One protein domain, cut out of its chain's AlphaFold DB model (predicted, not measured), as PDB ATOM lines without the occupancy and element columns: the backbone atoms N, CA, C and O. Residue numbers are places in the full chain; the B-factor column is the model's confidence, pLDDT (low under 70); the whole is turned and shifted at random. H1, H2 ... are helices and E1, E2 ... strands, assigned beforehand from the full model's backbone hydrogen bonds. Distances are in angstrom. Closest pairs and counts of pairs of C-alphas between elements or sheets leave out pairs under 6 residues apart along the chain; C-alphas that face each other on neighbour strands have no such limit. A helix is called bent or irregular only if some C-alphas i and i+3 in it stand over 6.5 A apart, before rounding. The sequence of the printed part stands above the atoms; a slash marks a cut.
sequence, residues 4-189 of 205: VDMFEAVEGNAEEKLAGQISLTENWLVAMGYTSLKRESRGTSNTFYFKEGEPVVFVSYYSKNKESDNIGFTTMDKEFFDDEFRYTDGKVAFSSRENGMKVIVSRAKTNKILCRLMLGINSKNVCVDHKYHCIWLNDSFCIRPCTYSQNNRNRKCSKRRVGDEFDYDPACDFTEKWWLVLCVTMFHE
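Overview. This is residues 4 to 189 of the 205 residues of an uncharacterized protein of [Eubacterium] rectale (UniProt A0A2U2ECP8). Two twisted antiparallel sheets, E1 to E4 and E5 to E7, stand partly face to face with their strands crossed, and the long helix H2 covers the first sheet on its other side. At one end of the domain the hairpin E8 and E9, with H5 on it, makes a smaller part, from which the long stretch 154 to 178 leads back to H6, near H2 and H1. The 186 printed residues hold six named helices and nine strands in the order H1 H2 E1 E2 E3 E4 H3 E5 E6 E7 H4 E8 E9 H5 H6, class mixed. The whole is compact, with a radius of gyration of the C-alphas of 16.5 A, and spans 44 by 42 by 39 A.

Along the chain. H1, residues 4 to 8, begins at C-alpha 4 (-9.862, -21.657, -16.366). H2, residues 14 to 31, is 25.7 A long. E1 (35 to 41), E2 (44 to 50), E3 (56 to 63, 23.1 A) and E4 (70 to 77, 23.8 A) follow. H3, residues 78 to 86, is only just irregular: C-alphas 83 and 86 are 6.8 A apart. Then come E5 (91 to 97), E6 (100 to 107, 21.2 A), E7 (110 to 113), H4 (114 to 118), E8 (127 to 130), E9 (143 to 146) and H5 (148 to 153). H6, residues 179 to 185, ends at C-alpha 185 (-15.699, -19.397, -28.241).

Arrangement. E1 E2 E3 E4 form a meander, each strand the antiparallel neighbour of the one before; N 37 and O 48 are 2.8 A apart, N 47 and O 60 3.1 A, N 59 and O 74 2.8 A. H2 is on this sheet at a height of 9.5 A, slantwise to the strands; the closest C-alphas of H2 and E4 are Ala 19 and Ile 71, 6.5 A. H3 is on the opposite face, giving three layers, helices on both faces. E5 E6 E7 form a second meander, with N 93 and O 104 at 2.8 A and N 105 and O 112 at 2.8 A. The two sheets form a sandwich, two sheets face to face, with strands at 78 degrees. H4 is on the second sheet, over none of its strands. In the hairpin E8 and E9, N 129 and O 144 are 2.9 A apart; Asp 129 and Asn 151 are the closest C-alphas of E8 and H5, 5.4 A. H1 and H6 touch, with C-alphas of Val 4 and Leu 180 at 7.1 A. Every O i to N i+4 pair is within hydrogen-bond range in H1, H2, H4, H5 and H6, and 4 of 5 in H3.

Size, cuts and confidence. The C-alphas farthest apart, those of Arg 42 and Val 162, are 47.7 A apart. The printed part has no cut; the links E8 to E9 and H5 to H6 are long. The mean pLDDT of the printed part is 89.3, and residues 65 to 69, 96 to 100 and 107 to 110 are under 70.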
ATOM      1  N   VAL A   4      -8.867 -20.883 -17.127       88.44
ATOM      2  CA  VAL A   4      -9.862 -21.657 -16.366       88.44
ATOM      3  C   VAL A   4      -9.569 -21.594 -14.863       88.44
ATOM      4  O   VAL A   4     -10.430 -21.195 -14.083       88.44
ATOM      5  N   ASP A   5      -8.327 -21.887 -14.466       89.88
ATOM      6  CA  ASP A   5      -7.910 -21.867 -13.060       89.88
ATOM      7  C   ASP A   5      -7.955 -20.430 -12.486       89.88
ATOM      8  O   ASP A   5      -8.282 -20.221 -11.319       89.88
ATOM      9  N   MET A   6      -7.664 -19.413 -13.312       93.31
ATOM     10  CA  MET A   6      -7.744 -17.999 -12.912       93.31
ATOM     11  C   MET A   6      -9.182 -17.552 -12.627       93.31
ATOM     12  O   MET A   6      -9.402 -16.802 -11.678       93.31
ATOM     13  N   PHE A   7     -10.155 -17.999 -13.426       93.31
ATOM     14  CA  PHE A   7     -11.572 -17.694 -13.214       93.31
ATOM     15  C   PHE A   7     -12.127 -18.339 -11.940       93.31
ATOM     16  O   PHE A   7     -12.954 -17.725 -11.258       93.31
ATOM     17  N   GLU A   8     -11.688 -19.558 -11.616       90.38
ATOM     18  CA  GLU A   8     -12.096 -20.258 -10.392       90.38
ATOM     19  C   GLU A   8     -11.466 -19.651  -9.132       90.38
ATOM     20  O   GLU A   8     -12.107 -19.623  -8.082       90.38
ATOM     21  N   ALA A   9     -10.257 -19.095  -9.246       93.19
ATOM     22  CA  ALA A   9      -9.560 -18.422  -8.151       93.19
ATOM     23  C   ALA A   9     -10.143 -17.042  -7.780       93.19
ATOM     24  O   ALA A   9      -9.666 -16.417  -6.834       93.19
ATOM     25  N   VAL A  10     -11.152 -16.533  -8.500       93.38
ATOM     26  CA  VAL A  10     -11.818 -15.275  -8.132       93.38
ATOM     27  C   VAL A  10     -12.657 -15.485  -6.864       93.38
ATOM     28  O   VAL A  10     -13.657 -16.208  -6.859       93.38
ATOM     29  N   GLU A  11     -12.256 -14.825  -5.781       90.81
ATOM     30  CA  GLU A  11     -12.912 -14.887  -4.472       90.81
ATOM     31  C   GLU A  11     -13.959 -13.773  -4.278       90.81
ATOM     32  O   GLU A  11     -14.032 -12.819  -5.051       90.81
ATOM     33  N   GLY A  12     -14.783 -13.904  -3.233       90.81
ATOM     34  CA  GLY A  12     -15.821 -12.935  -2.863       90.81
ATOM     35  C   GLY A  12     -17.237 -13.513  -2.853       90.81
ATOM     36  O   GLY A  12     -17.460 -14.709  -3.078       90.81
ATOM     37  N   ASN A  13     -18.215 -12.655  -2.572       91.06
ATOM     38  CA  ASN A  13     -19.631 -12.960  -2.751       91.06
ATOM     39  C   ASN A  13     -19.996 -13.049  -4.253       91.06
ATOM     40  O   ASN A  13     -19.161 -12.816  -5.121       91.06
ATOM     41  N   ALA A  14     -21.239 -13.407  -4.586       87.56
ATOM     42  CA  ALA A  14     -21.642 -13.620  -5.982       87.56
ATOM     43  C   ALA A  14     -21.441 -12.383  -6.888       87.56
ATOM     44  O   ALA A  14     -21.035 -12.528  -8.040       87.56
ATOM     45  N   GLU A  15     -21.692 -11.177  -6.374       87.12
ATOM     46  CA  GLU A  15     -21.523  -9.930  -7.128       87.12
ATOM     47  C   GLU A  15     -20.040  -9.584  -7.309       87.12
ATOM     48  O   GLU A  15     -19.614  -9.235  -8.410       87.12
ATOM     49  N   GLU A  16     -19.238  -9.752  -6.256       90.88
ATOM     50  CA  GLU A  16     -17.783  -9.554  -6.288       90.88
ATOM     51  C   GLU A  16     -17.106 -10.535  -7.251       90.88
ATOM     52  O   GLU A  16     -16.276 -10.131  -8.066       90.88
ATOM     53  N   LYS A  17     -17.520 -11.809  -7.222       92.31
ATOM     54  CA  LYS A  17     -17.033 -12.839  -8.145       92.31
ATOM     55  C   LYS A  17     -17.349 -12.494  -9.585       92.31
ATOM     56  O   LYS A  17     -16.449 -12.495 -10.418       92.31
ATOM     57  N   LEU A  18     -18.600 -12.145  -9.879       91.19
ATOM     58  CA  LEU A  18     -18.986 -11.716 -11.218       91.19
ATOM     59  C   LEU A  18     -18.123 -10.543 -11.691       91.19
ATOM     60  O   LEU A  18     -17.624 -10.554 -12.817       91.19
ATOM     61  N   ALA A  19     -17.925  -9.546 -10.829       91.81
ATOM     62  CA  ALA A  19     -17.137  -8.378 -11.174       91.81
ATOM     63  C   ALA A  19     -15.670  -8.713 -11.449       91.81
ATOM     64  O   ALA A  19     -15.110  -8.251 -12.447       91.81
ATOM     65  N   GLY A  20     -15.064  -9.550 -10.605       95.00
ATOM     66  CA  GLY A  20     -13.699 -10.030 -10.790       95.00
ATOM     67  C   GLY A  20     -13.537 -10.836 -12.080       95.00
ATOM     68  O   GLY A  20     -12.593 -10.601 -12.830       95.00
ATOM     69  N   GLN A  21     -14.490 -11.715 -12.397       96.06
ATOM     70  CA  GLN A  21     -14.472 -12.518 -13.623       96.06
ATOM     71  C   GLN A  21     -14.655 -11.658 -14.885       96.06
ATOM     72  O   GLN A  21     -13.962 -11.870 -15.882       96.06
ATOM     73  N   ILE A  22     -15.532 -10.647 -14.861       95.75
ATOM     74  CA  ILE A  22     -15.663  -9.695 -15.978       95.75
ATOM     75  C   ILE A  22     -14.361  -8.908 -16.156       95.75
ATOM     76  O   ILE A  22     -13.844  -8.851 -17.266       95.75
ATOM     77  N   SER A  23     -13.786  -8.370 -15.079       95.75
ATOM     78  CA  SER A  23     -12.509  -7.643 -15.136       95.75
ATOM     79  C   SER A  23     -11.374  -8.514 -15.695       95.75
ATOM     80  O   SER A  23     -10.614  -8.085 -16.565       95.75
ATOM     81  N   LEU A  24     -11.286  -9.776 -15.262       96.75
ATOM     82  CA  LEU A  24     -10.332 -10.744 -15.806       96.75
ATOM     83  C   LEU A  24     -10.550 -10.969 -17.312       96.75
ATOM     84  O   LEU A  24      -9.587 -10.932 -18.076       96.75
ATOM     85  N   THR A  25     -11.805 -11.131 -17.737       97.19
ATOM     86  CA  THR A  25     -12.193 -11.280 -19.151       97.19
ATOM     87  C   THR A  25     -11.734 -10.082 -19.982       97.19
ATOM     88  O   THR A  25     -11.085 -10.260 -21.009       97.19
ATOM     89  N   GLU A  26     -12.021  -8.860 -19.531       97.44
ATOM     90  CA  GLU A  26     -11.623  -7.628 -20.222       97.44
ATOM     91  C   GLU A  26     -10.103  -7.533 -20.395       97.44
ATOM     92  O   GLU A  26      -9.617  -7.276 -21.499       97.44
ATOM     93  N   ASN A  27      -9.350  -7.781 -19.319       96.62
ATOM     94  CA  ASN A  27      -7.889  -7.743 -19.341       96.62
ATOM     95  C   ASN A  27      -7.313  -8.787 -20.304       96.62
ATOM     96  O   ASN A  27      -6.377  -8.493 -21.051       96.62
ATOM     97  N   TRP A  28      -7.888  -9.990 -20.315       96.56
ATOM     98  CA  TRP A  28      -7.432 -11.066 -21.187       96.56
ATOM     99  C   TRP A  28      -7.722 -10.780 -22.661       96.56
ATOM    100  O   TRP A  28      -6.840 -10.941 -23.504       96.56
ATOM    101  N   LEU A  29      -8.912 -10.262 -22.981       97.38
ATOM    102  CA  LEU A  29      -9.262  -9.851 -24.344       97.38
ATOM    103  C   LEU A  29      -8.286  -8.792 -24.875       97.38
ATOM    104  O   LEU A  29      -7.792  -8.917 -25.997       97.38
ATOM    105  N   VAL A  30      -7.942  -7.791 -24.059       96.88
ATOM    106  CA  VAL A  30      -6.935  -6.780 -24.422       96.88
ATOM    107  C   VAL A  30      -5.566  -7.423 -24.657       96.88
ATOM    108  O   VAL A  30      -4.933  -7.143 -25.674       96.88
ATOM    109  N   ALA A  31      -5.125  -8.326 -23.775       95.88
ATOM    110  CA  ALA A  31      -3.857  -9.041 -23.934       95.88
ATOM    111  C   ALA A  31      -3.813  -9.910 -25.209       95.88
ATOM    112  O   ALA A  31      -2.768 -10.016 -25.848       95.88
ATOM    113  N   MET A  32      -4.951 -10.471 -25.628       95.31
ATOM    114  CA  MET A  32      -5.108 -11.243 -26.871       95.31
ATOM    115  C   MET A  32      -5.265 -10.376 -28.137       95.31
ATOM    116  O   MET A  32      -5.458 -10.905 -29.244       95.31
ATOM    117  N   GLY A  33      -5.186  -9.050 -27.999       97.00
ATOM    118  CA  GLY A  33      -5.248  -8.097 -29.105       97.00
ATOM    119  C   GLY A  33      -6.662  -7.799 -29.608       97.00
ATOM    120  O   GLY A  33      -6.819  -7.405 -30.764       97.00
ATOM    121  N   TYR A  34      -7.695  -7.999 -28.785       98.25
ATOM    122  CA  TYR A  34      -9.032  -7.499 -29.105       98.25
ATOM    123  C   TYR A  34      -9.048  -5.967 -29.051       98.25
ATOM    124  O   TYR A  34      -8.464  -5.337 -28.169       98.25
ATOM    125  N   THR A  35      -9.760  -5.363 -29.996       97.94
ATOM    126  CA  THR A  35     -10.054  -3.929 -30.006       97.94
ATOM    127  C   THR A  35     -11.212  -3.644 -29.060       97.94
ATOM    128  O   THR A  35     -12.190  -4.392 -29.035       97.94
ATOM    129  N   SER A  36     -11.127  -2.545 -28.310       97.12
ATOM    130  CA  SER A  36     -12.209  -2.077 -27.448       97.12
ATOM    131  C   SER A  36     -12.883  -0.821 -28.011       97.12
ATOM    132  O   SER A  36     -12.234   0.114 -28.475       97.12
ATOM    133  N   LEU A  37     -14.214  -0.792 -27.961       96.44
ATOM    134  CA  LEU A  37     -15.041   0.362 -28.307       96.44
ATOM    135  C   LEU A  37     -15.918   0.714 -27.109       96.44
ATOM    136  O   LEU A  37     -16.868   0.000 -26.786       96.44
ATOM    137  N   LYS A  38     -15.602   1.824 -26.443       94.81
ATOM    138  CA  LYS A  38     -16.322   2.277 -25.251       94.81
ATOM    139  C   LYS A  38     -17.458   3.231 -25.608       94.81
ATOM    140  O   LYS A  38     -17.312   4.086 -26.478       94.81
ATOM    141  N   ARG A  39     -18.581   3.131 -24.896       90.94
ATOM    142  CA  ARG A  39     -19.700   4.079 -24.970       90.94
ATOM    143  C   ARG A  39     -20.204   4.426 -23.587       90.94
ATOM    144  O   ARG A  39     -20.490   3.535 -22.799       90.94
ATOM    145  N   GLU A  40     -20.436   5.708 -23.334       89.00
ATOM    146  CA  GLU A  40     -20.910   6.203 -22.037       89.00
ATOM    147  C   GLU A  40     -22.164   7.059 -22.215       89.00
ATOM    148  O   GLU A  40     -22.329   7.747 -23.223       89.00
ATOM    149  N   SER A  41     -23.139   6.946 -21.315       82.50
ATOM    150  CA  SER A  41     -24.302   7.845 -21.264       82.50
ATOM    151  C   SER A  41     -24.984   7.752 -19.919       82.50
ATOM    152  O   SER A  41     -25.276   6.650 -19.473       82.50
ATOM    153  N   ARG A  42     -25.363   8.906 -19.354       80.94
ATOM    154  CA  ARG A  42     -26.227   8.997 -18.166       80.94
ATOM    155  C   ARG A  42     -25.792   8.000 -17.087       80.94
ATOM    156  O   ARG A  42     -26.598   7.170 -16.718       80.94
ATOM    157  N   GLY A  43     -24.521   7.998 -16.680       83.44
ATOM    158  CA  GLY A  43     -24.013   7.117 -15.615       83.44
ATOM    159  C   GLY A  43     -23.925   5.616 -15.940       83.44
ATOM    160  O   GLY A  43     -23.650   4.828 -15.036       83.44
ATOM    161  N   THR A  44     -24.121   5.206 -17.198       86.62
ATOM    162  CA  THR A  44     -23.832   3.842 -17.666       86.62
ATOM    163  C   THR A  44     -22.723   3.827 -18.716       86.62
ATOM    164  O   THR A  44     -22.576   4.776 -19.495       86.62
ATOM    165  N   SER A  45     -21.953   2.742 -18.758       89.31
ATOM    166  CA  SER A  45     -20.932   2.498 -19.774       89.31
ATOM    167  C   SER A  45     -21.017   1.087 -20.341       89.31
ATOM    168  O   SER A  45     -21.210   0.131 -19.593       89.31
ATOM    169  N   ASN A  46     -20.821   0.968 -21.651       91.25
ATOM    170  CA  ASN A  46     -20.558  -0.287 -22.344       91.25
ATOM    171  C   ASN A  46     -19.143  -0.274 -22.905       91.25
ATOM    172  O   ASN A  46     -18.745   0.740 -23.482       91.25
ATOM    173  N   THR A  47     -18.442  -1.400 -22.845       95.81
ATOM    174  CA  THR A  47     -17.229  -1.603 -23.640       95.81
ATOM    175  C   THR A  47     -17.415  -2.847 -24.490       95.81
ATOM    176  O   THR A  47     -17.631  -3.932 -23.962       95.81
ATOM    177  N   PHE A  48     -17.380  -2.676 -25.809       97.56
ATOM    178  CA  PHE A  48     -17.441  -3.769 -26.778       97.56
ATOM    179  C   PHE A  48     -16.017  -4.218 -27.092       97.56
ATOM    180  O   PHE A  48     -15.199  -3.380 -27.465       97.56
ATOM    181  N   TYR A  49     -15.736  -5.508 -26.976       98.50
ATOM    182  CA  TYR A  49     -14.452  -6.129 -27.272       98.50
ATOM    183  C   TYR A  49     -14.617  -7.054 -28.472       98.50
ATOM    184  O   TYR A  49     -15.371  -8.025 -28.415       98.50
ATOM    185  N   PHE A  50     -13.923  -6.743 -29.562       98.19
ATOM    186  CA  PHE A  50     -14.029  -7.468 -30.826       98.19
ATOM    187  C   PHE A  50     -12.670  -7.576 -31.515       98.19
ATOM    188  O   PHE A  50     -11.774  -6.761 -31.295       98.19
ATOM    189  N   LYS A  51     -12.519  -8.572 -32.381       97.25
ATOM    190  CA  LYS A  51     -11.311  -8.793 -33.175       97.25
ATOM    191  C   LYS A  51     -11.721  -9.248 -34.570       97.25
ATOM    192  O   LYS A  51     -12.693  -9.982 -34.718       97.25
ATOM    193  N   GLU A  52     -11.036  -8.760 -35.600       95.81
ATOM    194  CA  GLU A  52     -11.348  -9.184 -36.967       95.81
ATOM    195  C   GLU A  52     -11.014 -10.667 -37.150       95.81
ATOM    196  O   GLU A  52      -9.966 -11.130 -36.701       95.81
ATOM    197  N   GLY A  53     -11.920 -11.400 -37.798       94.38
ATOM    198  CA  GLY A  53     -11.842 -12.856 -37.945       94.38
ATOM    199  C   GLY A  53     -12.417 -13.656 -36.771       94.38
ATOM    200  O   GLY A  53     -12.632 -14.852 -36.936       94.38
ATOM    201  N   GLU A  54     -12.721 -13.027 -35.629       96.81
ATOM    202  CA  GLU A  54     -13.394 -13.693 -34.507       96.81
ATOM    203  C   GLU A  54     -14.924 -13.568 -34.627       96.81
ATOM    204  O   GLU A  54     -15.428 -12.485 -34.949       96.81
ATOM    205  N   PRO A  55     -15.688 -14.641 -34.351       96.88
ATOM    206  CA  PRO A  55     -17.136 -14.653 -34.559       96.88
ATOM    207  C   PRO A  55     -17.927 -13.969 -33.440       96.88
ATOM    208  O   PRO A  55     -19.095 -13.643 -33.642       96.88
ATOM    209  N   VAL A  56     -17.324 -13.748 -32.268       98.00
ATOM    210  CA  VAL A  56     -18.025 -13.278 -31.066       98.00
ATOM    211  C   VAL A  56     -17.483 -11.929 -30.600       98.00
ATOM    212  O   VAL A  56     -16.281 -11.666 -30.610       98.00
ATOM    213  N   VAL A  57     -18.397 -11.075 -30.146       98.38
ATOM    214  CA  VAL A  57     -18.114  -9.814 -29.459       98.38
ATOM    215  C   VAL A  57     -18.550  -9.938 -28.011       98.38
ATOM    216  O   VAL A  57     -19.712 -10.239 -27.732       98.38
ATOM    217  N   PHE A  58     -17.634  -9.656 -27.091       98.31
ATOM    218  CA  PHE A  58     -17.946  -9.528 -25.671       98.31
ATOM    219  C   PHE A  58     -18.289  -8.078 -25.352       98.31
ATOM    220  O   PHE A  58     -17.645  -7.153 -25.844       98.31
ATOM    221  N   VAL A  59     -19.293  -7.856 -24.512       97.00
ATOM    222  CA  VAL A  59     -19.687  -6.517 -24.083       97.00
ATOM    223  C   VAL A  59     -19.799  -6.484 -22.577       97.00
ATOM    224  O   VAL A  59     -20.669  -7.141 -22.012       97.00
ATOM    225  N   SER A  60     -18.978  -5.669 -21.930       95.31
ATOM    226  CA  SER A  60     -19.147  -5.356 -20.517       95.31
ATOM    227  C   SER A  60     -20.095  -4.176 -20.329       95.31
ATOM    228  O   SER A  60     -20.251  -3.308 -21.198       95.31
ATOM    229  N   TYR A  61     -20.777  -4.151 -19.189       91.69
ATOM    230  CA  TYR A  61     -21.702  -3.098 -18.798       91.69
ATOM    231  C   TYR A  61     -21.492  -2.720 -17.341       91.69
ATOM    232  O   TYR A  61     -21.483  -3.576 -16.461       91.69
ATOM    233  N   TYR A  62     -21.424  -1.416 -17.105       89.31
ATOM    234  CA  TYR A  62     -21.315  -0.826 -15.780       89.31
ATOM    235  C   TYR A  62     -22.359   0.277 -15.640       89.31
ATOM    236  O   TYR A  62     -22.573   1.068 -16.562       89.31
ATOM    237  N   SER A  63     -23.014   0.355 -14.486       85.44
ATOM    238  CA  SER A  63     -24.002   1.389 -14.184       85.44
ATOM    239  C   SER A  63     -23.854   1.897 -12.760       85.44
ATOM    240  O   SER A  63     -24.080   1.147 -11.815       85.44
ATOM    241  N   LYS A  64     -23.623   3.207 -12.644       75.75
ATOM    242  CA  LYS A  64     -23.512   3.960 -11.384       75.75
ATOM    243  C   LYS A  64     -24.827   4.621 -10.947       75.75
ATOM    244  O   LYS A  64     -24.851   5.424 -10.026       75.75
ATOM    245  N   ASN A  65     -25.924   4.347 -11.656       67.00
ATOM    246  CA  ASN A  65     -27.217   5.017 -11.459       67.00
ATOM    247  C   ASN A  65     -28.109   4.407 -10.371       67.00
ATOM    248  O   ASN A  65     -29.223   4.891 -10.176       67.00
ATOM    249  N   LYS A  66     -27.700   3.305  -9.742       58.88
ATOM    250  CA  LYS A  66     -28.474   2.666  -8.671       58.88
ATOM    251  C   LYS A  66     -27.690   2.740  -7.365       58.88
ATOM    252  O   LYS A  66     -26.504   3.043  -7.381       58.88
ATOM    253  N   GLU A  67     -28.362   2.436  -6.257       50.59
ATOM    254  CA  GLU A  67     -27.766   2.365  -4.911       50.59
ATOM    255  C   GLU A  67     -26.574   1.386  -4.822       50.59
ATOM    256  O   GLU A  67     -25.762   1.508  -3.910       50.59
ATOM    257  N   SER A  68     -26.429   0.474  -5.795       54.88
ATOM    258  CA  SER A  68     -25.249  -0.367  -6.013       54.88
ATOM    259  C   SER A  68     -24.717  -0.263  -7.450       54.88
ATOM    260  O   SER A  68     -25.483  -0.081  -8.409       54.88
ATOM    261  N   ASP A  69     -23.400  -0.416  -7.616       64.44
ATOM    262  CA  ASP A  69     -22.762  -0.561  -8.926       64.44
ATOM    263  C   ASP A  69     -23.320  -1.813  -9.619       64.44
ATOM    264  O   ASP A  69     -23.095  -2.941  -9.193       64.44
ATOM    265  N   ASN A  70     -24.098  -1.626 -10.691       77.06
ATOM    266  CA  ASN A  70     -24.605  -2.759 -11.466       77.06
ATOM    267  C   ASN A  70     -23.577  -3.097 -12.534       77.06
ATOM    268  O   ASN A  70     -23.374  -2.309 -13.465       77.06
ATOM    269  N   ILE A  71     -22.984  -4.276 -12.409       86.94
ATOM    270  CA  ILE A  71     -22.086  -4.852 -13.395       86.94
ATOM    271  C   ILE A  71     -22.772  -6.009 -14.118       86.94
ATOM    272  O   ILE A  71     -23.580  -6.738 -13.544       86.94
ATOM    273  N   GLY A  72     -22.478  -6.159 -15.398       89.44
ATOM    274  CA  GLY A  72     -22.954  -7.282 -16.185       89.44
ATOM    275  C   GLY A  72     -22.188  -7.395 -17.486       89.44
ATOM    276  O   GLY A  72     -21.377  -6.534 -17.828       89.44
ATOM    277  N   PHE A  73     -22.474  -8.451 -18.233       94.50
ATOM    278  CA  PHE A  73     -21.908  -8.634 -19.556       94.50
ATOM    279  C   PHE A  73     -22.920  -9.248 -20.513       94.50
ATOM    280  O   PHE A  73     -23.984  -9.731 -20.115       94.50
ATOM    281  N   THR A  74     -22.586  -9.216 -21.794       96.19
ATOM    282  CA  THR A  74     -23.241 -10.045 -22.789       96.19
ATOM    283  C   THR A  74     -22.299 -10.414 -23.926       96.19
ATOM    284  O   THR A  74     -21.237  -9.814 -24.071       96.19
ATOM    285  N   THR A  75     -22.702 -11.383 -24.736       97.56
ATOM    286  CA  THR A  75     -22.053 -11.726 -26.003       97.56
ATOM    287  C   THR A  75     -23.014 -11.501 -27.165       97.56
ATOM    288  O   THR A  75     -24.233 -11.529 -26.992       97.56
ATOM    289  N   MET A  76     -22.477 -11.258 -28.354       97.38
ATOM    290  CA  MET A  76     -23.240 -11.194 -29.602       97.38
ATOM    291  C   MET A  76     -22.366 -11.638 -30.770       97.38
ATOM    292  O   MET A  76     -21.139 -11.583 -30.668       97.38
ATOM    293  N   ASP A  77     -22.985 -12.036 -31.880       97.81
ATOM    294  CA  ASP A  77     -22.222 -12.338 -33.091       97.81
ATOM    295  C   ASP A  77     -21.572 -11.064 -33.642       97.81
ATOM    296  O   ASP A  77     -22.145  -9.968 -33.591       97.81
ATOM    297  N   LYS A  78     -20.377 -11.218 -34.206       97.50
ATOM    298  CA  LYS A  78     -19.599 -10.138 -34.814       97.50
ATOM    299  C   LYS A  78     -20.332  -9.471 -35.970       97.50
ATOM    300  O   LYS A  78     -20.323  -8.246 -36.037       97.50
ATOM    301  N   GLU A  79     -21.014 -10.244 -36.810       96.25
ATOM    302  CA  GLU A  79     -21.818  -9.710 -37.917       96.25
ATOM    303  C   GLU A  79     -22.924  -8.778 -37.398       96.25
ATOM    304  O   GLU A  79     -23.031  -7.629 -37.819       96.25
ATOM    305  N   PHE A  80     -23.673  -9.218 -36.382       95.38
ATOM    306  CA  PHE A  80     -24.700  -8.386 -35.759       95.38
ATOM    307  C   PHE A  80     -24.112  -7.140 -35.086       95.38
ATOM    308  O   PHE A  80     -24.697  -6.058 -35.148       95.38
ATOM    309  N   PHE A  81     -22.951  -7.261 -34.435       95.94
ATOM    310  CA  PHE A  81     -22.243  -6.102 -33.897       95.94
ATOM    311  C   PHE A  81     -21.855  -5.105 -34.995       95.94
ATOM    312  O   PHE A  81     -22.060  -3.905 -34.806       95.94
ATOM    313  N   ASP A  82     -21.303  -5.571 -36.115       95.88
ATOM    314  CA  ASP A  82     -20.890  -4.714 -37.227       95.88
ATOM    315  C   ASP A  82     -22.083  -3.934 -37.800       95.88
ATOM    316  O   ASP A  82     -21.994  -2.713 -37.961       95.88
ATOM    317  N   ASP A  83     -23.215  -4.613 -37.996       92.38
ATOM    318  CA  ASP A  83     -24.439  -4.031 -38.551       92.38
ATOM    319  C   ASP A  83     -25.133  -3.069 -37.579       92.38
ATOM    320  O   ASP A  83     -25.578  -1.976 -37.944       92.38
ATOM    321  N   GLU A  84     -25.250  -3.462 -36.309       89.56
ATOM    322  CA  GLU A  84     -26.140  -2.784 -35.370       89.56
ATOM    323  C   GLU A  84     -25.400  -1.835 -34.419       89.56
ATOM    324  O   GLU A  84     -25.997  -0.885 -33.892       89.56
ATOM    325  N   PHE A  85     -24.109  -2.051 -34.178       92.62
ATOM    326  CA  PHE A  85     -23.360  -1.319 -33.163       92.62
ATOM    327  C   PHE A  85     -22.164  -0.584 -33.726       92.62
ATOM    328  O   PHE A  85     -22.091   0.611 -33.470       92.62
ATOM    329  N   ARG A  86     -21.254  -1.224 -34.462       93.50
ATOM    330  CA  ARG A  86     -19.903  -0.710 -34.758       93.50
ATOM    331  C   ARG A  86     -19.863   0.750 -35.202       93.50
ATOM    332  O   ARG A  86     -19.038   1.508 -34.698       93.50
ATOM    333  N   TYR A  87     -20.797   1.149 -36.059       91.62
ATOM    334  CA  TYR A  87     -20.874   2.494 -36.638       91.62
ATOM    335  C   TYR A  87     -22.095   3.307 -36.173       91.62
ATOM    336  O   TYR A  87     -22.498   4.266 -36.826       91.62
ATOM    337  N   THR A  88     -22.711   2.926 -35.051       87.88
ATOM    338  CA  THR A  88     -23.895   3.581 -34.470       87.88
ATOM    339  C   THR A  88     -23.641   4.012 -33.024       87.88
ATOM    340  O   THR A  88     -22.659   3.602 -32.420       87.88
ATOM    341  N   ASP A  89     -24.568   4.754 -32.411       84.81
ATOM    342  CA  ASP A  89     -24.549   5.051 -30.964       84.81
ATOM    343  C   ASP A  89     -25.318   4.016 -30.114       84.81
ATOM    344  O   ASP A  89     -25.637   4.262 -28.947       84.81
ATOM    345  N   GLY A  90     -25.659   2.854 -30.688       85.12
ATOM    346  CA  GLY A  90     -26.432   1.802 -30.019       85.12
ATOM    347  C   GLY A  90     -25.798   1.316 -28.710       85.12
ATOM    348  O   GLY A  90     -24.579   1.297 -28.558       85.12
ATOM    349  N   LYS A  91     -26.610   0.910 -27.732       87.00
ATOM    350  CA  LYS A  91     -26.109   0.422 -26.434       87.00
ATOM    351  C   LYS A  91     -26.821  -0.838 -26.001       87.00
ATOM    352  O   LYS A  91     -27.992  -1.030 -26.331       87.00
ATOM    353  N   VAL A  92     -26.126  -1.656 -25.217       88.69
ATOM    354  CA  VAL A  92     -26.772  -2.733 -24.468       88.69
ATOM    355  C   VAL A  92     -27.091  -2.233 -23.068       88.69
ATOM    356  O   VAL A  92     -26.298  -1.545 -22.426       88.69
ATOM    357  N   ALA A  93     -28.286  -2.552 -22.604       84.56
ATOM    358  CA  ALA A  93     -28.738  -2.270 -21.258       84.56
ATOM    359  C   ALA A  93     -29.372  -3.526 -20.667       84.56
ATOM    360  O   ALA A  93     -29.738  -4.462 -21.378       84.56
ATOM    361  N   PHE A  94     -29.536  -3.525 -19.352       80.00
ATOM    362  CA  PHE A  94     -30.111  -4.639 -18.617       80.00
ATOM    363  C   PHE A  94     -31.426  -4.175 -18.005       80.00
ATOM    364  O   PHE A  94     -31.454  -3.243 -17.200       80.00
ATOM    365  N   SER A  95     -32.537  -4.795 -18.405       72.50
ATOM    366  CA  SER A  95     -33.842  -4.523 -17.798       72.50
ATOM    367  C   SER A  95     -34.156  -5.599 -16.765       72.50
ATOM    368  O   SER A  95     -34.321  -6.764 -17.136       72.50
ATOM    369  N   SER A  96     -34.283  -5.215 -15.495       63.16
ATOM    370  CA  SER A  96     -34.888  -6.058 -14.463       63.16
ATOM    371  C   SER A  96     -36.398  -6.135 -14.702       63.16
ATOM    372  O   SER A  96     -37.065  -5.104 -14.792       63.16
ATOM    373  N   ARG A  97     -36.950  -7.342 -14.824       57.19
ATOM    374  CA  ARG A  97     -38.400  -7.592 -14.784       57.19
ATOM    375  C   ARG A  97     -38.708  -8.572 -13.651       57.19
ATOM    376  O   ARG A  97     -37.800  -9.250 -13.186       57.19
ATOM    377  N   GLU A  98     -39.984  -8.703 -13.279       44.16
ATOM    378  CA  GLU A  98     -40.460  -9.683 -12.278       44.16
ATOM    379  C   GLU A  98     -39.951 -11.117 -12.531       44.16
ATOM    380  O   GLU A  98     -39.763 -11.878 -11.593       44.16
ATOM    381  N   ASN A  99     -39.661 -11.464 -13.792       50.69
ATOM    382  CA  ASN A  99     -39.192 -12.788 -14.218       50.69
ATOM    383  C   ASN A  99     -37.694 -12.829 -14.591       50.69
ATOM    384  O   ASN A  99     -37.303 -13.613 -15.457       50.69
ATOM    385  N   GLY A 100     -36.870 -11.956 -14.007       59.84
ATOM    386  CA  GLY A 100     -35.415 -11.940 -14.194       59.84
ATOM    387  C   GLY A 100     -34.886 -10.831 -15.109       59.84
ATOM    388  O   GLY A 100     -35.630 -10.013 -15.664       59.84
ATOM    389  N   MET A 101     -33.559 -10.782 -15.231       70.50
ATOM    390  CA  MET A 101     -32.833  -9.770 -16.000       70.50
ATOM    391  C   MET A 101     -32.851 -10.112 -17.493       70.50
ATOM    392  O   MET A 101     -32.658 -11.259 -17.878       70.50
ATOM    393  N   LYS A 102     -33.082  -9.126 -18.361       76.38
ATOM    394  CA  LYS A 102     -32.959  -9.301 -19.815       76.38
ATOM    395  C   LYS A 102     -31.967  -8.312 -20.383       76.38
ATOM    396  O   LYS A 102     -32.066  -7.119 -20.085       76.38
ATOM    397  N   VAL A 103     -31.093  -8.805 -21.253       78.19
ATOM    398  CA  VAL A 103     -30.256  -7.948 -22.085       78.19
ATOM    399  C   VAL A 103     -31.130  -7.347 -23.180       78.19
ATOM    400  O   VAL A 103     -31.834  -8.048 -23.917       78.19
ATOM    401  N   ILE A 104     -31.136  -6.027 -23.246       82.00
ATOM    402  CA  ILE A 104     -31.887  -5.252 -24.221       82.00
ATOM    403  C   ILE A 104     -30.937  -4.364 -25.010       82.00
ATOM    404  O   ILE A 104     -29.954  -3.849 -24.486       82.00
ATOM    405  N   VAL A 105     -31.272  -4.142 -26.272       78.38
ATOM    406  CA  VAL A 105     -30.664  -3.097 -27.083       78.38
ATOM    407  C   VAL A 105     -31.480  -1.830 -26.874       78.38
ATOM    408  O   VAL A 105     -32.677  -1.791 -27.182       78.38
ATOM    409  N   SER A 106     -30.832  -0.815 -26.309       70.56
ATOM    410  CA  SER A 106     -31.397   0.513 -26.117       70.56
ATOM    411  C   SER A 106     -31.069   1.370 -27.334       70.56
ATOM    412  O   SER A 106     -29.905   1.676 -27.609       70.56
ATOM    413  N   ARG A 107     -32.113   1.748 -28.076       67.31
ATOM    414  CA  ARG A 107     -32.049   2.730 -29.163       67.31
ATOM    415  C   ARG A 107     -33.153   3.751 -28.969       67.31
ATOM    416  O   ARG A 107     -34.332   3.419 -29.105       67.31
ATOM    417  N   ALA A 108     -32.775   4.997 -28.700       64.75
ATOM    418  CA  ALA A 108     -33.711   6.108 -28.544       64.75
ATOM    419  C   ALA A 108     -34.921   5.743 -27.646       64.75
ATOM    420  O   ALA A 108     -34.748   5.494 -26.457       64.75
ATOM    421  N   LYS A 109     -36.144   5.710 -28.206       59.47
ATOM    422  CA  LYS A 109     -37.406   5.433 -27.490       59.47
ATOM    423  C   LYS A 109     -37.819   3.951 -27.471       59.47
ATOM    424  O   LYS A 109     -38.905   3.642 -26.986       59.47
ATOM    425  N   THR A 110     -37.013   3.033 -28.008       67.81
ATOM    426  CA  THR A 110     -37.377   1.608 -28.104       67.81
ATOM    427  C   THR A 110     -36.349   0.705 -27.436       67.81
ATOM    428  O   THR A 110     -35.159   0.788 -27.727       67.81
ATOM    429  N   ASN A 111     -36.844  -0.208 -26.599       76.69
ATOM    430  CA  ASN A 111     -36.061  -1.281 -25.996       76.69
ATOM    431  C   ASN A 111     -36.471  -2.606 -26.636       76.69
ATOM    432  O   ASN A 111     -37.626  -3.027 -26.512       76.69
ATOM    433  N   LYS A 112     -35.534  -3.266 -27.314       84.69
ATOM    434  CA  LYS A 112     -35.745  -4.589 -27.916       84.69
ATOM    435  C   LYS A 112     -34.861  -5.620 -27.217       84.69
ATOM    436  O   LYS A 112     -33.757  -5.299 -26.804       84.69
ATOM    437  N   ILE A 113     -35.354  -6.846 -27.051       89.12
ATOM    438  CA  ILE A 113     -34.605  -7.925 -26.383       89.12
ATOM    439  C   ILE A 113     -33.480  -8.396 -27.311       89.12
ATOM    440  O   ILE A 113     -33.771  -8.746 -28.455       89.12
ATOM    441  N   LEU A 114     -32.238  -8.430 -26.812       91.75
ATOM    442  CA  LEU A 114     -31.045  -8.727 -27.613       91.75
ATOM    443  C   LEU A 114     -31.148 -10.087 -28.312       91.75
ATOM    444  O   LEU A 114     -31.108 -10.123 -29.534       91.75
ATOM    445  N   CYS A 115     -31.408 -11.177 -27.583       92.06
ATOM    446  CA  CYS A 115     -31.485 -12.516 -28.182       92.06
ATOM    447  C   CYS A 115     -32.530 -12.653 -29.302       92.06
ATOM    448  O   CYS A 115     -32.374 -13.445 -30.226       92.06
ATOM    449  N   ARG A 116     -33.616 -11.872 -29.248       91.75
ATOM    450  CA  ARG A 116     -34.634 -11.880 -30.307       91.75
ATOM    451  C   ARG A 116     -34.184 -11.106 -31.533       91.75
ATOM    452  O   ARG A 116     -34.526 -11.507 -32.638       91.75
ATOM    453  N   LEU A 117     -33.476  -9.998 -31.322       91.25
ATOM    454  CA  LEU A 117     -32.878  -9.229 -32.405       91.25
ATOM    455  C   LEU A 117     -31.803 -10.042 -33.122       91.25
ATOM    456  O   LEU A 117     -31.875 -10.141 -34.339       91.25
ATOM    457  N   MET A 118     -30.906 -10.675 -32.361       91.31
ATOM    458  CA  MET A 118     -29.856 -11.567 -32.863       91.31
ATOM    459  C   MET A 118     -30.401 -12.627 -33.823       91.31
ATOM    460  O   MET A 118     -29.855 -12.846 -34.892       91.31
ATOM    461  N   LEU A 119     -31.528 -13.250 -33.466       92.62
ATOM    462  CA  LEU A 119     -32.148 -14.309 -34.267       92.62
ATOM    463  C   LEU A 119     -33.179 -13.797 -35.294       92.62
ATOM    464  O   LEU A 119     -33.888 -14.600 -35.900       92.62
ATOM    465  N   GLY A 120     -33.360 -12.479 -35.442       90.56
ATOM    466  CA  GLY A 120     -34.367 -11.904 -36.346       90.56
ATOM    467  C   GLY A 120     -35.824 -12.265 -36.000       90.56
ATOM    468  O   GLY A 120     -36.709 -12.237 -36.858       90.56
ATOM    469  N   ILE A 121     -36.120 -12.621 -34.743       89.94
ATOM    470  CA  ILE A 121     -37.424 -13.170 -34.347       89.94
ATOM    471  C   ILE A 121     -38.431 -12.058 -34.033       89.94
ATOM    472  O   ILE A 121     -38.510 -11.524 -32.918       89.94
ATOM    473  N   ASN A 122     -39.336 -11.823 -34.983       84.88
ATOM    474  CA  ASN A 122     -40.448 -10.877 -34.832       84.88
ATOM    475  C   ASN A 122     -41.766 -11.527 -34.358       84.88
ATOM    476  O   ASN A 122     -42.647 -10.837 -33.848       84.88
ATOM    477  N   SER A 123     -41.902 -12.856 -34.455       86.50
ATOM    478  CA  SER A 123     -43.127 -13.578 -34.067       86.50
ATOM    479  C   SER A 123     -43.239 -13.800 -32.557       86.50
ATOM    480  O   SER A 123     -42.285 -14.238 -31.913       86.50
ATOM    481  N   LYS A 124     -44.430 -13.577 -31.987       79.38
ATOM    482  CA  LYS A 124     -44.728 -13.886 -30.573       79.38
ATOM    483  C   LYS A 124     -44.792 -15.392 -30.280       79.38
ATOM    484  O   LYS A 124     -44.652 -15.773 -29.124       79.38
ATOM    485  N   ASN A 125     -44.965 -16.226 -31.308       86.69
ATOM    486  CA  ASN A 125     -45.101 -17.683 -31.166       86.69
ATOM    487  C   ASN A 125     -43.753 -18.417 -31.127       86.69
ATOM    488  O   ASN A 125     -43.719 -19.623 -30.903       86.69
ATOM    489  N   VAL A 126     -42.654 -17.692 -31.345       91.75
ATOM    490  CA  VAL A 126     -41.295 -18.227 -31.280       91.75
ATOM    491  C   VAL A 126     -40.621 -17.682 -30.026       91.75
ATOM    492  O   VAL A 126     -40.560 -16.466 -29.797       91.75
ATOM    493  N   CYS A 127     -40.133 -18.601 -29.203       91.75
ATOM    494  CA  CYS A 127     -39.309 -18.336 -28.037       91.75
ATOM    495  C   CYS A 127     -37.825 -18.390 -28.419       91.75
ATOM    496  O   CYS A 127     -37.457 -18.875 -29.487       91.75
ATOM    497  N   VAL A 128     -36.985 -17.868 -27.530       93.44
ATOM    498  CA  VAL A 128     -35.539 -18.070 -27.599       93.44
ATOM    499  C   VAL A 128     -35.160 -18.933 -26.416       93.44
ATOM    500  O   VAL A 128     -35.543 -18.610 -25.292       93.44
ATOM    501  N   ASP A 129     -34.471 -20.028 -26.704       94.94
ATOM    502  CA  ASP A 129     -33.856 -20.892 -25.708       94.94
ATOM    503  C   ASP A 129     -32.385 -20.503 -25.551       94.94
ATOM    504  O   ASP A 129     -31.671 -20.334 -26.542       94.94
ATOM    505  N   HIS A 130     -31.958 -20.356 -24.301       95.00
ATOM    506  CA  HIS A 130     -30.559 -20.177 -23.929       95.00
ATOM    507  C   HIS A 130     -29.984 -21.562 -23.656       95.00
ATOM    508  O   HIS A 130     -30.150 -22.100 -22.561       95.00
ATOM    509  N   LYS A 131     -29.313 -22.126 -24.665       95.69
ATOM    510  CA  LYS A 131     -28.854 -23.526 -24.701       95.69
ATOM    511  C   LYS A 131     -28.060 -23.918 -23.457       95.69
ATOM    512  O   LYS A 131     -28.121 -25.061 -23.027       95.69
ATOM    513  N   TYR A 132     -27.320 -22.957 -22.910       95.50
ATOM    514  CA  TYR A 132     -26.326 -23.172 -21.864       95.50
ATOM    515  C   TYR A 132     -26.692 -22.532 -20.521       95.50
ATOM    516  O   TYR A 132     -25.820 -22.266 -19.699       95.50
ATOM    517  N   HIS A 133     -27.979 -22.225 -20.318       92.62
ATOM    518  CA  HIS A 133     -28.549 -21.697 -19.068       92.62
ATOM    519  C   HIS A 133     -28.029 -20.340 -18.577       92.62
ATOM    520  O   HIS A 133     -28.555 -19.792 -17.611       92.62
ATOM    521  N   CYS A 134     -27.091 -19.721 -19.287       90.75
ATOM    522  CA  CYS A 134     -26.638 -18.371 -19.001       90.75
ATOM    523  C   CYS A 134     -27.381 -17.351 -19.875       90.75
ATOM    524  O   CYS A 134     -27.121 -17.216 -21.069       90.75
ATOM    525  N   ILE A 135     -28.286 -16.582 -19.268       88.12
ATOM    526  CA  ILE A 135     -29.078 -15.539 -19.952       88.12
ATOM    527  C   ILE A 135     -28.243 -14.343 -20.445       88.12
ATOM    528  O   ILE A 135     -28.737 -13.496 -21.197       88.12
ATOM    529  N   TRP A 136     -26.992 -14.243 -19.994       90.06
ATOM    530  CA  TRP A 136     -26.058 -13.187 -20.379       90.06
ATOM    531  C   TRP A 136     -25.347 -13.507 -21.696       90.06
ATOM    532  O   TRP A 136     -25.046 -12.586 -22.455       90.06
ATOM    533  N   LEU A 137     -25.215 -14.781 -22.063       94.88
ATOM    534  CA  LEU A 137     -24.668 -15.198 -23.352       94.88
ATOM    535  C   LEU A 137     -25.752 -15.130 -24.442       94.88
ATOM    536  O   LEU A 137     -26.797 -15.767 -24.319       94.88
ATOM    537  N   ASN A 138     -25.557 -14.303 -25.474       96.50
ATOM    538  CA  ASN A 138     -26.590 -13.998 -26.480       96.50
ATOM    539  C   ASN A 138     -26.106 -14.117 -27.939       96.50
ATOM    540  O   ASN A 138     -26.889 -13.833 -28.845       96.50
ATOM    541  N   ASP A 139     -24.872 -14.551 -28.180       96.88
ATOM    542  CA  ASP A 139     -24.393 -14.943 -29.510       96.88
ATOM    543  C   ASP A 139     -25.083 -16.233 -30.005       96.88
ATOM    544  O   ASP A 139     -25.631 -17.013 -29.218       96.88
ATOM    545  N   SER A 140     -25.056 -16.463 -31.317       95.81
ATOM    546  CA  SER A 140     -25.725 -17.589 -31.985       95.81
ATOM    547  C   SER A 140     -25.236 -18.968 -31.540       95.81
ATOM    548  O   SER A 140     -25.981 -19.945 -31.662       95.81
ATOM    549  N   PHE A 141     -24.033 -19.084 -30.971       96.56
ATOM    550  CA  PHE A 141     -23.571 -20.344 -30.393       96.56
ATOM    551  C   PHE A 141     -24.359 -20.691 -29.118       96.56
ATOM    552  O   PHE A 141     -24.630 -21.873 -28.860       96.56
ATOM    553  N   CYS A 142     -24.798 -19.677 -28.366       97.25
ATOM    554  CA  CYS A 142     -25.450 -19.804 -27.063       97.25
ATOM    555  C   CYS A 142     -26.985 -19.801 -27.102       97.25
ATOM    556  O   CYS A 142     -27.620 -20.292 -26.161       97.25
ATOM    557  N   ILE A 143     -27.602 -19.277 -28.162       96.81
ATOM    558  CA  ILE A 143     -29.064 -19.158 -28.270       96.81
ATOM    559  C   ILE A 143     -29.627 -19.871 -29.497       96.81
ATOM    560  O   ILE A 143     -28.960 -20.023 -30.514       96.81
ATOM    561  N   ARG A 144     -30.896 -20.284 -29.426       96.44
ATOM    562  CA  ARG A 144     -31.616 -20.854 -30.577       96.44
ATOM    563  C   ARG A 144     -33.113 -20.532 -30.560       96.44
ATOM    564  O   ARG A 144     -33.699 -20.383 -29.481       96.44
ATOM    565  N   PRO A 145     -33.766 -20.438 -31.733       96.31
ATOM    566  CA  PRO A 145     -35.217 -20.341 -31.806       96.31
ATOM    567  C   PRO A 145     -35.866 -21.649 -31.342       96.31
ATOM    568  O   PRO A 145     -35.383 -22.741 -31.633       96.31
ATOM    569  N   CYS A 146     -36.989 -21.547 -30.639       95.44
ATOM    570  CA  CYS A 146     -37.716 -22.715 -30.153       95.44
ATOM    571  C   CYS A 146     -39.205 -22.423 -29.933       95.44
ATOM    572  O   CYS A 146     -39.662 -21.277 -29.919       95.44
ATOM    573  N   THR A 147     -39.984 -23.476 -29.721       94.62
ATOM    574  CA  THR A 147     -41.340 -23.375 -29.176       94.62
ATOM    575  C   THR A 147     -41.302 -23.207 -27.657       94.62
ATOM    576  O   THR A 147     -40.355 -23.614 -26.984       94.62
ATOM    577  N   TYR A 148     -42.388 -22.693 -27.077       92.12
ATOM    578  CA  TYR A 148     -42.533 -22.618 -25.619       92.12
ATOM    579  C   TYR A 148     -42.374 -23.988 -24.932       92.12
ATOM    580  O   TYR A 148     -41.761 -24.091 -23.871       92.12
ATOM    581  N   SER A 149     -42.883 -25.059 -25.556       93.00
ATOM    582  CA  SER A 149     -42.749 -26.418 -25.022       93.00
ATOM    583  C   SER A 149     -41.307 -26.921 -25.047       93.00
ATOM    584  O   SER A 149     -40.934 -27.669 -24.149       93.00
ATOM    585  N   GLN A 150     -40.518 -26.562 -26.060       95.25
ATOM    586  CA  GLN A 150     -39.092 -26.888 -26.117       95.25
ATOM    587  C   GLN A 150     -38.325 -26.133 -25.028       95.25
ATOM    588  O   GLN A 150     -37.680 -26.768 -24.202       95.25
ATOM    589  N   ASN A 151     -38.509 -24.813 -24.925       93.56
ATOM    590  CA  ASN A 151     -37.866 -23.990 -23.893       93.56
ATOM    591  C   ASN A 151     -38.158 -24.478 -22.459       93.56
ATOM    592  O   ASN A 151     -37.312 -24.424 -21.575       93.56
ATOM    593  N   ASN A 152     -39.375 -24.969 -22.203       92.75
ATOM    594  CA  ASN A 152     -39.733 -25.495 -20.885       92.75
ATOM    595  C   ASN A 152     -39.062 -26.829 -20.543       92.75
ATOM    596  O   ASN A 152     -38.917 -27.124 -19.357       92.75
ATOM    597  N   ARG A 153     -38.685 -27.637 -21.542       94.69
ATOM    598  CA  ARG A 153     -37.950 -28.887 -21.307       94.69
ATOM    599  C   ARG A 153     -36.498 -28.626 -20.935       94.69
ATOM    600  O   ARG A 153     -35.972 -29.353 -20.095       94.69
ATOM    601  N   ASN A 154     -35.934 -27.523 -21.421       93.88
ATOM    602  CA  ASN A 154     -34.613 -27.047 -21.041       93.88
ATOM    603  C   ASN A 154     -34.616 -26.327 -19.680       93.88
ATOM    604  O   ASN A 154     -33.900 -25.363 -19.457       93.88
ATOM    605  N   ARG A 155     -35.477 -26.727 -18.742       91.25
ATOM    606  CA  ARG A 155     -35.453 -26.220 -17.364       91.25
ATOM    607  C   ARG A 155     -34.886 -27.293 -16.457       91.25
ATOM    608  O   ARG A 155     -35.309 -28.442 -16.541       91.25
ATOM    609  N   LYS A 156     -34.055 -26.891 -15.496       87.75
ATOM    610  CA  LYS A 156     -33.470 -27.785 -14.482       87.75
ATOM    611  C   LYS A 156     -34.500 -28.641 -13.737       87.75
ATOM    612  O   LYS A 156     -34.234 -29.787 -13.400       87.75
ATOM    613  N   CYS A 157     -35.700 -28.104 -13.504       86.88
ATOM    614  CA  CYS A 157     -36.802 -28.809 -12.842       86.88
ATOM    615  C   CYS A 157     -37.741 -29.573 -13.797       86.88
ATOM    616  O   CYS A 157     -38.771 -30.091 -13.355       86.88
ATOM    617  N   SER A 158     -37.434 -29.634 -15.096       87.06
ATOM    618  CA  SER A 158     -38.260 -30.350 -16.069       87.06
ATOM    619  C   SER A 158     -38.248 -31.851 -15.789       87.06
ATOM    620  O   SER A 158     -37.198 -32.484 -15.705       87.06
ATOM    621  N   LYS A 159     -39.445 -32.440 -15.702       84.06
ATOM    622  CA  LYS A 159     -39.635 -33.896 -15.591       84.06
ATOM    623  C   LYS A 159     -39.815 -34.582 -16.948       84.06
ATOM    624  O   LYS A 159     -39.840 -35.805 -17.011       84.06
ATOM    625  N   ARG A 160     -39.992 -33.813 -18.027       80.94
ATOM    626  CA  ARG A 160     -40.257 -34.339 -19.372       80.94
ATOM    627  C   ARG A 160     -38.953 -34.408 -20.158       80.94
ATOM    628  O   ARG A 160     -38.278 -33.389 -20.266       80.94
ATOM    629  N   ARG A 161     -38.663 -35.581 -20.728       84.25
ATOM    630  CA  ARG A 161     -37.549 -35.823 -21.652       84.25
ATOM    631  C   ARG A 161     -38.047 -36.523 -22.915       84.25
ATOM    632  O   ARG A 161     -38.905 -37.399 -22.827       84.25
ATOM    633  N   VAL A 162     -37.545 -36.100 -24.067       89.06
ATOM    634  CA  VAL A 162     -37.786 -36.684 -25.400       89.06
ATOM    635  C   VAL A 162     -36.486 -37.249 -25.997       89.06
ATOM    636  O   VAL A 162     -36.545 -38.014 -26.951       89.06
ATOM    637  N   GLY A 163     -35.328 -36.939 -25.408       87.38
ATOM    638  CA  GLY A 163     -34.007 -37.350 -25.878       87.38
ATOM    639  C   GLY A 163     -33.452 -36.456 -26.986       87.38
ATOM    640  O   GLY A 163     -32.624 -36.916 -27.765       87.38
ATOM    641  N   ASP A 164     -33.923 -35.211 -27.086       93.62
ATOM    642  CA  ASP A 164     -33.434 -34.240 -28.066       93.62
ATOM    643  C   ASP A 164     -32.632 -33.118 -27.400       93.62
ATOM    644  O   ASP A 164     -32.526 -33.015 -26.178       93.62
ATOM    645  N   GLU A 165     -32.071 -32.248 -28.233       92.56
ATOM    646  CA  GLU A 165     -31.212 -31.150 -27.805       92.56
ATOM    647  C   GLU A 165     -31.899 -30.117 -26.888       92.56
ATOM    648  O   GLU A 165     -31.199 -29.267 -26.345       92.56
ATOM    649  N   PHE A 166     -33.232 -30.144 -26.732       95.81
ATOM    650  CA  PHE A 166     -34.011 -29.214 -25.897       95.81
ATOM    651  C   PHE A 166     -34.307 -29.748 -24.497       95.81
ATOM    652  O   PHE A 166     -34.953 -29.057 -23.707       95.81
ATOM    653  N   ASP A 167     -33.901 -30.973 -24.184       95.50
ATOM    654  CA  ASP A 167     -33.974 -31.466 -22.817       95.50
ATOM    655  C   ASP A 167     -32.820 -30.916 -21.980       95.50
ATOM    656  O   ASP A 167     -31.694 -30.794 -22.453       95.50
ATOM    657  N   TYR A 168     -33.108 -30.628 -20.709       95.62
ATOM    658  CA  TYR A 168     -32.097 -30.178 -19.759       95.62
ATOM    659  C   TYR A 168     -30.928 -31.171 -19.643       95.62
ATOM    660  O   TYR A 168     -31.119 -32.322 -19.224       95.62
ATOM    661  N   ASP A 169     -29.723 -30.681 -19.929       94.06
ATOM    662  CA  ASP A 169     -28.454 -31.380 -19.745       94.06
ATOM    663  C   ASP A 169     -27.601 -30.641 -18.696       94.06
ATOM    664  O   ASP A 169     -27.146 -29.527 -18.965       94.06
ATOM    665  N   PRO A 170     -27.349 -31.230 -17.509       92.94
ATOM    666  CA  PRO A 170     -26.533 -30.589 -16.480       92.94
ATOM    667  C   PRO A 170     -25.097 -30.307 -16.936       92.94
ATOM    668  O   PRO A 170     -24.517 -29.329 -16.476       92.94
ATOM    669  N   ALA A 171     -24.536 -31.088 -17.868       94.19
ATOM    670  CA  ALA A 171     -23.203 -30.815 -18.410       94.19
ATOM    671  C   ALA A 171     -23.165 -29.516 -19.230       94.19
ATOM    672  O   ALA A 171     -22.103 -28.922 -19.398       94.19
ATOM    673  N   CYS A 172     -24.329 -29.056 -19.696       94.69
ATOM    674  CA  CYS A 172     -24.511 -27.813 -20.430       94.69
ATOM    675  C   CYS A 172     -25.098 -26.676 -19.568       94.69
ATOM    676  O   CYS A 172     -25.367 -25.606 -20.106       94.69
ATOM    677  N   ASP A 173     -25.307 -26.855 -18.258       95.31
ATOM    678  CA  ASP A 173     -25.760 -25.773 -17.369       95.31
ATOM    679  C   ASP A 173     -24.563 -24.931 -16.907       95.31
ATOM    680  O   ASP A 173     -23.950 -25.210 -15.879       95.31
ATOM    681  N   PHE A 174     -24.220 -23.900 -17.681       95.56
ATOM    682  CA  PHE A 174     -23.110 -22.988 -17.396       95.56
ATOM    683  C   PHE A 174     -23.561 -21.730 -16.636       95.56
ATOM    684  O   PHE A 174     -22.923 -20.683 -16.745       95.56
ATOM    685  N   THR A 175     -24.655 -21.798 -15.864       91.62
ATOM    686  CA  THR A 175     -25.164 -20.648 -15.090       91.62
ATOM    687  C   THR A 175     -24.080 -20.037 -14.191       91.62
ATOM    688  O   THR A 175     -23.896 -18.822 -14.191       91.62
ATOM    689  N   GLU A 176     -23.323 -20.880 -13.483       90.62
ATOM    690  CA  GLU A 176     -22.286 -20.460 -12.524       90.62
ATOM    691  C   GLU A 176     -20.876 -20.386 -13.140       90.62
ATOM    692  O   GLU A 176     -19.989 -19.721 -12.607       90.62
ATOM    693  N   LYS A 177     -20.655 -21.064 -14.272       94.44
ATOM    694  CA  LYS A 177     -19.353 -21.161 -14.957       94.44
ATOM    695  C   LYS A 177     -19.423 -20.663 -16.402       94.44
ATOM    696  O   LYS A 177     -18.861 -21.262 -17.314       94.44
ATOM    697  N   TRP A 178     -20.125 -19.553 -16.619       95.12
ATOM    698  CA  TRP A 178     -20.354 -18.950 -17.940       95.12
ATOM    699  C   TRP A 178     -19.061 -18.696 -18.728       95.12
ATOM    700  O   TRP A 178     -19.049 -18.793 -19.954       95.12
ATOM    701  N   TRP A 179     -17.964 -18.401 -18.028       95.50
ATOM    702  CA  TRP A 179     -16.654 -18.127 -18.613       95.50
ATOM    703  C   TRP A 179     -16.070 -19.344 -19.347       95.50
ATOM    704  O   TRP A 179     -15.305 -19.151 -20.287       95.50
ATOM    705  N   LEU A 180     -16.488 -20.581 -19.027       96.75
ATOM    706  CA  LEU A 180     -16.091 -21.781 -19.781       96.75
ATOM    707  C   LEU A 180     -16.541 -21.697 -21.241       96.75
ATOM    708  O   LEU A 180     -15.827 -22.141 -22.136       96.75
ATOM    709  N   VAL A 181     -17.697 -21.077 -21.497       97.50
ATOM    710  CA  VAL A 181     -18.187 -20.859 -22.861       97.50
ATOM    711  C   VAL A 181     -17.289 -19.871 -23.608       97.50
ATOM    712  O   VAL A 181     -17.022 -20.069 -24.792       97.50
ATOM    713  N   LEU A 182     -16.755 -18.848 -22.930       97.12
ATOM    714  CA  LEU A 182     -15.786 -17.926 -23.537       97.12
ATOM    715  C   LEU A 182     -14.425 -18.587 -23.771       97.12
ATOM    716  O   LEU A 182     -13.800 -18.326 -24.797       97.12
ATOM    717  N   CYS A 183     -13.996 -19.490 -22.882       96.62
ATOM    718  CA  CYS A 183     -12.783 -20.287 -23.083       96.62
ATOM    719  C   CYS A 183     -12.829 -21.128 -24.364       96.62
ATOM    720  O   CYS A 183     -11.785 -21.377 -24.961       96.62
ATOM    721  N   VAL A 184     -14.028 -21.507 -24.813       96.88
ATOM    722  CA  VAL A 184     -14.250 -22.214 -26.082       96.88
ATOM    723  C   VAL A 184     -14.399 -21.245 -27.253       96.88
ATOM    724  O   VAL A 184     -13.795 -21.449 -28.296       96.88
ATOM    725  N   THR A 185     -15.225 -20.209 -27.103       95.50
ATOM    726  CA  THR A 185     -15.699 -19.397 -28.241       95.50
ATOM    727  C   THR A 185     -14.850 -18.170 -28.555       95.50
ATOM    728  O   THR A 185     -14.892 -17.688 -29.683       95.50
ATOM    729  N   MET A 186     -14.109 -17.648 -27.575       96.19
ATOM    730  CA  MET A 186     -13.338 -16.406 -27.710       96.19
ATOM    731  C   MET A 186     -11.855 -16.584 -27.402       96.19
ATOM    732  O   MET A 186     -11.012 -15.952 -28.041       96.19
ATOM    733  N   PHE A 187     -11.531 -17.404 -26.399       95.25
ATOM    734  CA  PHE A 187     -10.146 -17.621 -25.978       95.25
ATOM    735  C   PHE A 187      -9.503 -18.835 -26.647       95.25
ATOM    736  O   PHE A 187      -8.277 -18.911 -26.681       95.25
ATOM    737  N   HIS A 188     -10.316 -19.743 -27.204       93.44
ATOM    738  CA  HIS A 188      -9.875 -20.958 -27.904       93.44
ATOM    739  C   HIS A 188      -8.878 -21.800 -27.087       93.44
ATOM    740  O   HIS A 188      -7.969 -22.418 -27.636       93.44
ATOM    741  N   GLU A 189      -9.026 -21.796 -25.761       93.25
ATOM    742  CA  GLU A 189      -8.106 -22.457 -24.826       93.25
ATOM    743  C   GLU A 189      -8.512 -23.902 -24.544       93.25
ATOM    744  O   GLU A 189      -7.664 -24.746 -24.259       93.25
TER     745      GLU A 189